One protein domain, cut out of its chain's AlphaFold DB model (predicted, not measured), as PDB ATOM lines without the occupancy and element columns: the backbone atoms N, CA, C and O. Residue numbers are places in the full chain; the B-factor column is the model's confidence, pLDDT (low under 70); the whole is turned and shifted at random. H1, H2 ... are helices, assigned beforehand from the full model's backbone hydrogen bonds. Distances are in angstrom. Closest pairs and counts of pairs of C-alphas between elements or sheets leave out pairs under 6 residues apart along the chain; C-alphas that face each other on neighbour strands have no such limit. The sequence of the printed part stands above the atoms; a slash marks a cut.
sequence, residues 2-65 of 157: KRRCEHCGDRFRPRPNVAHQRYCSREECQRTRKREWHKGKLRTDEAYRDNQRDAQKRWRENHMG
ATOM      1  N   LYS A   2     -41.602 463.999 -49.450       84.75
ATOM      2  CA  LYS A   2     -42.395 463.002 -48.696       84.75
ATOM      3  C   LYS A   2     -43.302 463.722 -47.686       84.75
ATOM      4  O   LYS A   2     -42.845 464.660 -47.043       84.75
ATOM      5  N   ARG A   3     -44.553 463.281 -47.529       91.06
ATOM      6  CA  ARG A   3     -45.515 463.788 -46.524       91.06
ATOM      7  C   ARG A   3     -45.811 462.717 -45.478       91.06
ATOM      8  O   ARG A   3     -45.562 461.545 -45.741       91.06
ATOM      9  N   ARG A   4     -46.326 463.098 -44.307       95.94
ATOM     10  CA  ARG A   4     -46.803 462.150 -43.284       95.94
ATOM     11  C   ARG A   4     -48.295 461.890 -43.456       95.94
ATOM     12  O   ARG A   4     -49.048 462.816 -43.736       95.94
ATOM     13  N   CYS A   5     -48.703 460.631 -43.332       96.44
ATOM     14  CA  CYS A   5     -50.108 460.240 -43.355       96.44
ATOM     15  C   CYS A   5     -50.786 460.643 -42.046       96.44
ATOM     16  O   CYS A   5     -50.298 460.286 -40.982       96.44
ATOM     17  N   GLU A   6     -51.951 461.279 -42.118       95.94
ATOM     18  CA  GLU A   6     -52.697 461.671 -40.912       95.94
ATOM     19  C   GLU A   6     -53.262 460.486 -40.122       95.94
ATOM     20  O   GLU A   6     -53.395 460.570 -38.911       95.94
ATOM     21  N   HIS A   7     -53.567 459.367 -40.789       96.25
ATOM     22  CA  HIS A   7     -54.040 458.159 -40.106       96.25
ATOM     23  C   HIS A   7     -52.918 457.340 -39.447       96.25
ATOM     24  O   HIS A   7     -52.971 457.092 -38.251       96.25
ATOM     25  N   CYS A   8     -51.920 456.889 -40.216       95.56
ATOM     26  CA  CYS A   8     -50.895 455.965 -39.712       95.56
ATOM     27  C   CYS A   8     -49.555 456.630 -39.356       95.56
ATOM     28  O   CYS A   8     -48.624 455.933 -38.980       95.56
ATOM     29  N   GLY A   9     -49.396 457.944 -39.548       95.19
ATOM     30  CA  GLY A   9     -48.154 458.677 -39.248       95.19
ATOM     31  C   GLY A   9     -46.986 458.446 -40.220       95.19
ATOM     32  O   GLY A   9     -46.035 459.240 -40.248       95.19
ATOM     33  N   ASP A  10     -47.063 457.408 -41.057       95.56
ATOM     34  CA  ASP A  10     -45.983 457.021 -41.961       95.56
ATOM     35  C   ASP A  10     -45.707 458.041 -43.061       95.56
ATOM     36  O   ASP A  10     -46.602 458.707 -43.597       95.56
ATOM     37  N   ARG A  11     -44.430 458.114 -43.449       96.00
ATOM     38  CA  ARG A  11     -43.986 458.919 -44.586       96.00
ATOM     39  C   ARG A  11     -44.391 458.247 -45.897       96.00
ATOM     40  O   ARG A  11     -44.010 457.112 -46.161       96.00
ATOM     41  N   PHE A  12     -45.080 458.979 -46.765       94.88
ATOM     42  CA  PHE A  12     -45.465 458.527 -48.099       94.88
ATOM     43  C   PHE A  12     -45.098 459.563 -49.166       94.88
ATOM     44  O   PHE A  12     -44.869 460.740 -48.875       94.88
ATOM     45  N   ARG A  13     -45.017 459.116 -50.422       93.81
ATOM     46  CA  ARG A  13     -44.879 459.997 -51.587       93.81
ATOM     47  C   ARG A  13     -46.284 460.323 -52.115       93.81
ATOM     48  O   ARG A  13     -46.985 459.388 -52.504       93.81
ATOM     49  N   PRO A  14     -46.728 461.593 -52.082       92.06
ATOM     50  CA  PRO A  14     -48.008 461.990 -52.660       92.06
ATOM     51  C   PRO A  14     -48.066 461.695 -54.157       92.06
ATOM     52  O   PRO A  14     -47.044 461.755 -54.842       92.06
ATOM     53  N   ARG A  15     -49.263 461.401 -54.666       91.06
ATOM     54  CA  ARG A  15     -49.494 461.287 -56.106       91.06
ATOM     55  C   ARG A  15     -49.359 462.671 -56.756       91.06
ATOM     56  O   ARG A  15     -49.924 463.616 -56.205       91.06
ATOM     57  N   PRO A  16     -48.696 462.793 -57.921       89.44
ATOM     58  CA  PRO A  16     -48.531 464.081 -58.606       89.44
ATOM     59  C   PRO A  16     -49.862 464.798 -58.863       89.44
ATOM     60  O   PRO A  16     -49.973 465.998 -58.654       89.44
ATOM     61  N   ASN A  17     -50.905 464.033 -59.199       92.06
ATOM     62  CA  ASN A  17     -52.226 464.559 -59.556       92.06
ATOM     63  C   ASN A  17     -53.061 465.014 -58.343       92.06
ATOM     64  O   ASN A  17     -54.203 465.431 -58.506       92.06
ATOM     65  N   VAL A  18     -52.549 464.877 -57.113       88.19
ATOM     66  CA  VAL A  18     -53.290 465.199 -55.884       88.19
ATOM     67  C   VAL A  18     -52.441 466.105 -54.996       88.19
ATOM     68  O   VAL A  18     -51.791 465.658 -54.046       88.19
ATOM     69  N   ALA A  19     -52.493 467.408 -55.284       85.31
ATOM     70  CA  ALA A  19     -51.686 468.437 -54.623       85.31
ATOM     71  C   ALA A  19     -51.790 468.416 -53.084       85.31
ATOM     72  O   ALA A  19     -50.798 468.623 -52.379       85.31
ATOM     73  N   HIS A  20     -52.963 468.085 -52.537       88.38
ATOM     74  CA  HIS A  20     -53.242 468.091 -51.094       88.38
ATOM     75  C   HIS A  20     -53.527 466.692 -50.534       88.38
ATOM     76  O   HIS A  20     -54.406 466.508 -49.695       88.38
ATOM     77  N   GLN A  21     -52.793 465.668 -50.986       92.56
ATOM     78  CA  GLN A  21     -52.955 464.325 -50.426       92.56
ATOM     79  C   GLN A  21     -52.534 464.290 -48.943       92.56
ATOM     80  O   GLN A  21     -51.369 464.524 -48.619       92.56
ATOM     81  N   ARG A  22     -53.501 463.972 -48.066       94.56
ATOM     82  CA  ARG A  22     -53.369 463.896 -46.592       94.56
ATOM     83  C   ARG A  22     -53.157 462.471 -46.048       94.56
ATOM     84  O   ARG A  22     -52.603 462.276 -44.971       94.56
ATOM     85  N   TYR A  23     -53.573 461.458 -46.810       96.19
ATOM     86  CA  TYR A  23     -53.532 460.044 -46.414       96.19
ATOM     87  C   TYR A  23     -52.696 459.232 -47.405       96.19
ATOM     88  O   TYR A  23     -52.791 459.450 -48.617       96.19
ATOM     89  N   CYS A  24     -51.921 458.263 -46.914       94.94
ATOM     90  CA  CYS A  24     -51.188 457.330 -47.772       94.94
ATOM     91  C   CYS A  24     -52.143 456.378 -48.516       94.94
ATOM     92  O   CYS A  24     -53.333 456.306 -48.215       94.94
ATOM     93  N   SER A  25     -51.638 455.641 -49.506       93.44
ATOM     94  CA  SER A  25     -52.438 454.739 -50.352       93.44
ATOM     95  C   SER A  25     -52.899 453.448 -49.672       93.44
ATOM     96  O   SER A  25     -53.636 452.692 -50.296       93.44
ATOM     97  N   ARG A  26     -52.484 453.181 -48.425       95.44
ATOM     98  CA  ARG A  26     -52.913 451.984 -47.688       95.44
ATOM     99  C   ARG A  26     -54.424 451.980 -47.498       95.44
ATOM    100  O   ARG A  26     -55.025 453.024 -47.234       95.44
ATOM    101  N   GLU A  27     -55.021 450.797 -47.600       96.62
ATOM    102  CA  GLU A  27     -56.472 450.651 -47.599       96.62
ATOM    103  C   GLU A  27     -57.109 451.195 -46.317       96.62
ATOM    104  O   GLU A  27     -58.058 451.972 -46.386       96.62
ATOM    105  N   GLU A  28     -56.546 450.877 -45.153       96.75
ATOM    106  CA  GLU A  28     -57.036 451.367 -43.861       96.75
ATOM    107  C   GLU A  28     -57.035 452.898 -43.785       96.75
ATOM    108  O   GLU A  28     -58.039 453.510 -43.423       96.75
ATOM    109  N   CYS A  29     -55.950 453.539 -44.228       96.50
ATOM    110  CA  CYS A  29     -55.842 454.997 -44.257       96.50
ATOM    111  C   CYS A  29     -56.853 455.621 -45.227       96.50
ATOM    112  O   CYS A  29     -57.428 456.673 -44.943       96.50
ATOM    113  N   GLN A  30     -57.111 454.972 -46.363       95.81
ATOM    114  CA  GLN A  30     -58.123 455.418 -47.317       95.81
ATOM    115  C   GLN A  30     -59.550 455.212 -46.797       95.81
ATOM    116  O   GLN A  30     -60.403 456.074 -47.020       95.81
ATOM    117  N   ARG A  31     -59.818 454.120 -46.072       97.38
ATOM    118  CA  ARG A  31     -61.091 453.883 -45.375       97.38
ATOM    119  C   ARG A  31     -61.333 454.965 -44.323       97.38
ATOM    120  O   ARG A  31     -62.424 455.536 -44.299       97.38
ATOM    121  N   THR A  32     -60.319 455.318 -43.533       96.81
ATOM    122  CA  THR A  32     -60.415 456.421 -42.565       96.81
ATOM    123  C   THR A  32     -60.667 457.756 -43.257       96.81
ATOM    124  O   THR A  32     -61.606 458.452 -42.883       96.81
ATOM    125  N   ARG A  33     -59.934 458.080 -44.331       96.44
ATOM    126  CA  ARG A  33     -60.179 459.300 -45.122       96.44
ATOM    127  C   ARG A  33     -61.638 459.417 -45.569       96.44
ATOM    128  O   ARG A  33     -62.253 460.463 -45.382       96.44
ATOM    129  N   LYS A  34     -62.189 458.354 -46.169       96.69
ATOM    130  CA  LYS A  34     -63.587 458.328 -46.639       96.69
ATOM    131  C   LYS A  34     -64.566 458.489 -45.475       96.69
ATOM    132  O   LYS A  34     -65.542 459.220 -45.607       96.69
ATOM    133  N   ARG A  35     -64.292 457.841 -44.338       96.81
ATOM    134  CA  ARG A  35     -65.113 457.939 -43.125       96.81
ATOM    135  C   ARG A  35     -65.156 459.366 -42.584       96.81
ATOM    136  O   ARG A  35     -66.242 459.853 -42.293       96.81
ATOM    137  N   GLU A  36     -64.010 460.027 -42.466       96.25
ATOM    138  CA  GLU A  36     -63.932 461.402 -41.956       96.25
ATOM    139  C   GLU A  36     -64.577 462.402 -42.918       96.25
ATOM    140  O   GLU A  36     -65.338 463.266 -42.487       96.25
ATOM    141  N   TRP A  37     -64.379 462.229 -44.228       95.62
ATOM    142  CA  TRP A  37     -65.097 463.018 -45.230       95.62
ATOM    143  C   TRP A  37     -66.618 462.843 -45.113       95.62
ATOM    144  O   TRP A  37     -67.345 463.832 -45.076       95.62
ATOM    145  N   HIS A  38     -67.096 461.602 -44.988       95.62
ATOM    146  CA  HIS A  38     -68.523 461.308 -44.871       95.62
ATOM    147  C   HIS A  38     -69.132 461.898 -43.592       95.62
ATOM    148  O   HIS A  38     -70.178 462.538 -43.650       95.62
ATOM    149  N   LYS A  39     -68.455 461.756 -42.443       96.06
ATOM    150  CA  LYS A  39     -68.869 462.398 -41.183       96.06
ATOM    151  C   LYS A  39     -68.926 463.919 -41.310       96.06
ATOM    152  O   LYS A  39     -69.887 464.530 -40.854       96.06
ATOM    153  N   GLY A  40     -67.901 464.518 -41.922       96.06
ATOM    154  CA  GLY A  40     -67.852 465.955 -42.176       96.06
ATOM    155  C   GLY A  40     -69.043 466.405 -43.011       96.06
ATOM    156  O   GLY A  40     -69.761 467.308 -42.596       96.06
ATOM    157  N   LYS A  41     -69.312 465.707 -44.119       95.50
ATOM    158  CA  LYS A  41     -70.458 465.983 -44.987       95.50
ATOM    159  C   LYS A  41     -71.793 465.871 -44.265       95.50
ATOM    160  O   LYS A  41     -72.565 466.815 -44.319       95.50
ATOM    161  N   LEU A  42     -72.033 464.798 -43.516       94.31
ATOM    162  CA  LEU A  42     -73.267 464.656 -42.734       94.31
ATOM    163  C   LEU A  42     -73.464 465.761 -41.685       94.31
ATOM    164  O   LEU A  42     -74.601 466.047 -41.317       94.31
ATOM    165  N   ARG A  43     -72.377 466.358 -41.179       94.69
ATOM    166  CA  ARG A  43     -72.435 467.442 -40.191       94.69
ATOM    167  C   ARG A  43     -72.689 468.808 -40.827       94.69
ATOM    168  O   ARG A  43     -73.364 469.622 -40.215       94.69
ATOM    169  N   THR A  44     -72.098 469.082 -41.988       95.88
ATOM    170  CA  THR A  44     -72.096 470.430 -42.585       95.88
ATOM    171  C   THR A  44     -73.124 470.622 -43.692       95.88
ATOM    172  O   THR A  44     -73.424 471.756 -44.035       95.88
ATOM    173  N   ASP A  45     -73.589 469.541 -44.315       96.88
ATOM    174  CA  ASP A  45     -74.363 469.569 -45.555       96.88
ATOM    175  C   ASP A  45     -75.742 468.938 -45.314       96.88
ATOM    176  O   ASP A  45     -75.906 467.714 -45.308       96.88
ATOM    177  N   GLU A  46     -76.732 469.788 -45.039       95.44
ATOM    178  CA  GLU A  46     -78.097 469.357 -44.727       95.44
ATOM    179  C   GLU A  46     -78.779 468.690 -45.926       95.44
ATOM    180  O   GLU A  46     -79.353 467.611 -45.778       95.44
ATOM    181  N   ALA A  47     -78.628 469.255 -47.125       96.69
ATOM    182  CA  ALA A  47     -79.158 468.664 -48.351       96.69
ATOM    183  C   ALA A  47     -78.577 467.260 -48.597       96.69
ATOM    184  O   ALA A  47     -79.296 466.337 -48.986       96.69
ATOM    185  N   TYR A  48     -77.284 467.061 -48.314       94.75
ATOM    186  CA  TYR A  48     -76.671 465.736 -48.376       94.75
ATOM    187  C   TYR A  48     -77.289 464.759 -47.369       94.75
ATOM    188  O   TYR A  48     -77.582 463.616 -47.727       94.75
ATOM    189  N   ARG A  49     -77.506 465.188 -46.120       95.44
ATOM    190  CA  ARG A  49     -78.133 464.365 -45.072       95.44
ATOM    191  C   ARG A  49     -79.554 463.945 -45.453       95.44
ATOM    192  O   ARG A  49     -79.919 462.783 -45.266       95.44
ATOM    193  N   ASP A  50     -80.319 464.863 -46.021       96.56
ATOM    194  CA  ASP A  50     -81.701 464.638 -46.427       96.56
ATOM    195  C   ASP A  50     -81.797 463.683 -47.613       96.56
ATOM    196  O   ASP A  50     -82.507 462.680 -47.546       96.56
ATOM    197  N   ASN A  51     -80.966 463.888 -48.635       96.94
ATOM    198  CA  ASN A  51     -80.869 462.958 -49.754       96.94
ATOM    199  C   ASN A  51     -80.459 461.541 -49.299       96.94
ATOM    200  O   ASN A  51     -81.002 460.547 -49.778       96.94
ATOM    201  N   GLN A  52     -79.536 461.419 -48.333       95.31
ATOM    202  CA  GLN A  52     -79.169 460.119 -47.753       95.31
ATOM    203  C   GLN A  52     -80.353 459.450 -47.042       95.31
ATOM    204  O   GLN A  52     -80.569 458.246 -47.207       95.31
ATOM    205  N   ARG A  53     -81.139 460.209 -46.269       95.75
ATOM    206  CA  ARG A  53     -82.344 459.703 -45.596       95.75
ATOM    207  C   ARG A  53     -83.374 459.209 -46.611       95.75
ATOM    208  O   ARG A  53     -83.891 458.101 -46.454       95.75
ATOM    209  N   ASP A  54     -83.638 459.992 -47.649       97.50
ATOM    210  CA  ASP A  54     -84.646 459.677 -48.660       97.50
ATOM    211  C   ASP A  54     -84.229 458.473 -49.508       97.50
ATOM    212  O   ASP A  54     -85.032 457.567 -49.739       97.50
ATOM    213  N   ALA A  55     -82.950 458.389 -49.888       96.50
ATOM    214  CA  ALA A  55     -82.398 457.221 -50.567       96.50
ATOM    215  C   ALA A  55     -82.546 455.949 -49.717       96.50
ATOM    216  O   ALA A  55     -82.979 454.911 -50.218       96.50
ATOM    217  N   GLN A  56     -82.255 456.024 -48.414       95.44
ATOM    218  CA  GLN A  56     -82.449 454.894 -47.504       95.44
ATOM    219  C   GLN A  56     -83.929 454.525 -47.334       95.44
ATOM    220  O   GLN A  56     -84.241 453.340 -47.220       95.44
ATOM    221  N   LYS A  57     -84.838 455.510 -47.306       96.81
ATOM    222  CA  LYS A  57     -86.288 455.274 -47.244       96.81
ATOM    223  C   LYS A  57     -86.757 454.506 -48.478       96.81
ATOM    224  O   LYS A  57     -87.273 453.403 -48.322       96.81
ATOM    225  N   ARG A  58     -86.453 455.023 -49.672       97.81
ATOM    226  CA  ARG A  58     -86.777 454.381 -50.957       97.81
ATOM    227  C   ARG A  58     -86.195 452.977 -51.049       97.81
ATOM    228  O   ARG A  58     -86.864 452.049 -51.488       97.81
ATOM    229  N   TRP A  59     -84.957 452.790 -50.593       97.50
ATOM    230  CA  TRP A  59     -84.342 451.468 -50.595       97.50
ATOM    231  C   TRP A  59     -85.098 450.482 -49.696       97.50
ATOM    232  O   TRP A  59     -85.357 449.366 -50.132       97.50
ATOM    233  N   ARG A  60     -85.502 450.884 -48.481       95.75
ATOM    234  CA  ARG A  60     -86.281 450.018 -47.574       95.75
ATOM    235  C   ARG A  60     -87.672 449.696 -48.118       95.75
ATOM    236  O   ARG A  60     -88.115 448.566 -47.953       95.75
ATOM    237  N   GLU A  61     -88.329 450.668 -48.745       95.75
ATOM    238  CA  GLU A  61     -89.638 450.492 -49.389       95.75
ATOM    239  C   GLU A  61     -89.550 449.497 -50.554       95.75
ATOM    240  O   GLU A  61     -90.374 448.595 -50.655       95.75
ATOM    241  N   ASN A  62     -88.496 449.586 -51.368       97.12
ATOM    242  CA  ASN A  62     -88.289 448.683 -52.502       97.12
ATOM    243  C   ASN A  62     -87.765 447.292 -52.101       97.12
ATOM    244  O   ASN A  62     -87.878 446.349 -52.876       97.12
ATOM    245  N   HIS A  63     -87.177 447.151 -50.909       95.62
ATOM    246  CA  HIS A  63     -86.541 445.912 -50.439       95.62
ATOM    247  C   HIS A  63     -87.142 445.440 -49.111       95.62
ATOM    248  O   HIS A  63     -86.432 445.122 -48.147       95.62
ATOM    249  N   MET A  64     -88.474 445.392 -49.049       94.81
ATOM    250  CA  MET A  64     -89.182 444.863 -47.886       94.81
ATOM    251  C   MET A  64     -88.756 443.417 -47.609       94.81
ATOM    252  O   MET A  64     -88.671 442.584 -48.504       94.81
ATOM    253  N   GLY A  65     -88.445 443.113 -46.351       94.88
ATOM    254  CA  GLY A  65     -88.013 441.774 -45.944       94.88
ATOM    255  C   GLY A  65     -86.540 441.443 -46.209       94.88
ATOM    256  O   GLY A  65     -86.060 440.464 -45.636       94.88
TER     257      GLY A  65
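What this domain is: This is residues 2 to 65 of the 157 residues of an uncharacterized protein of Desulfobacterales bacterium (UniProt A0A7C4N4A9). A loop-built head, residues 2 to 26, leads into two helices, H1 and H2, that meet near their ends as an open V. The end of H2 and the last residues, 53 to 65, stand free. The printed part has 64 residues, with two named helices in the order H1, H2 and no named strand, class all helix. It is extended, with a radius of gyration of the C-alphas of 16.6 A, and spans 49 by 26 by 20 A.

How they stand to each other: Residues 3 to 4 form a short antiparallel pairing with residues 11 to 12. H1, residues 27 to 44, and H2, residues 46 to 62, touch only at the corner by their tight link; the closest C-alphas, of Leu 42 and Arg 49, are 5.4 A apart. Their lines are only just about perpendicular, at 73 degrees. In both helices every O i to N i+4 pair is within hydrogen-bond range.

Where its parts are: H1 begins at C-alpha 27 (-56.472, 450.651, -47.599) and is 25.7 A long. H2, 24.3 A long, ends at C-alpha 62 (-88.289, 448.683, -52.502).

The domain as a whole: The farthest C-alphas, of Lys 2 and Gly 65, are 50.4 A apart. The printed part has no cut, and no printed residue is under 70 in pLDDT.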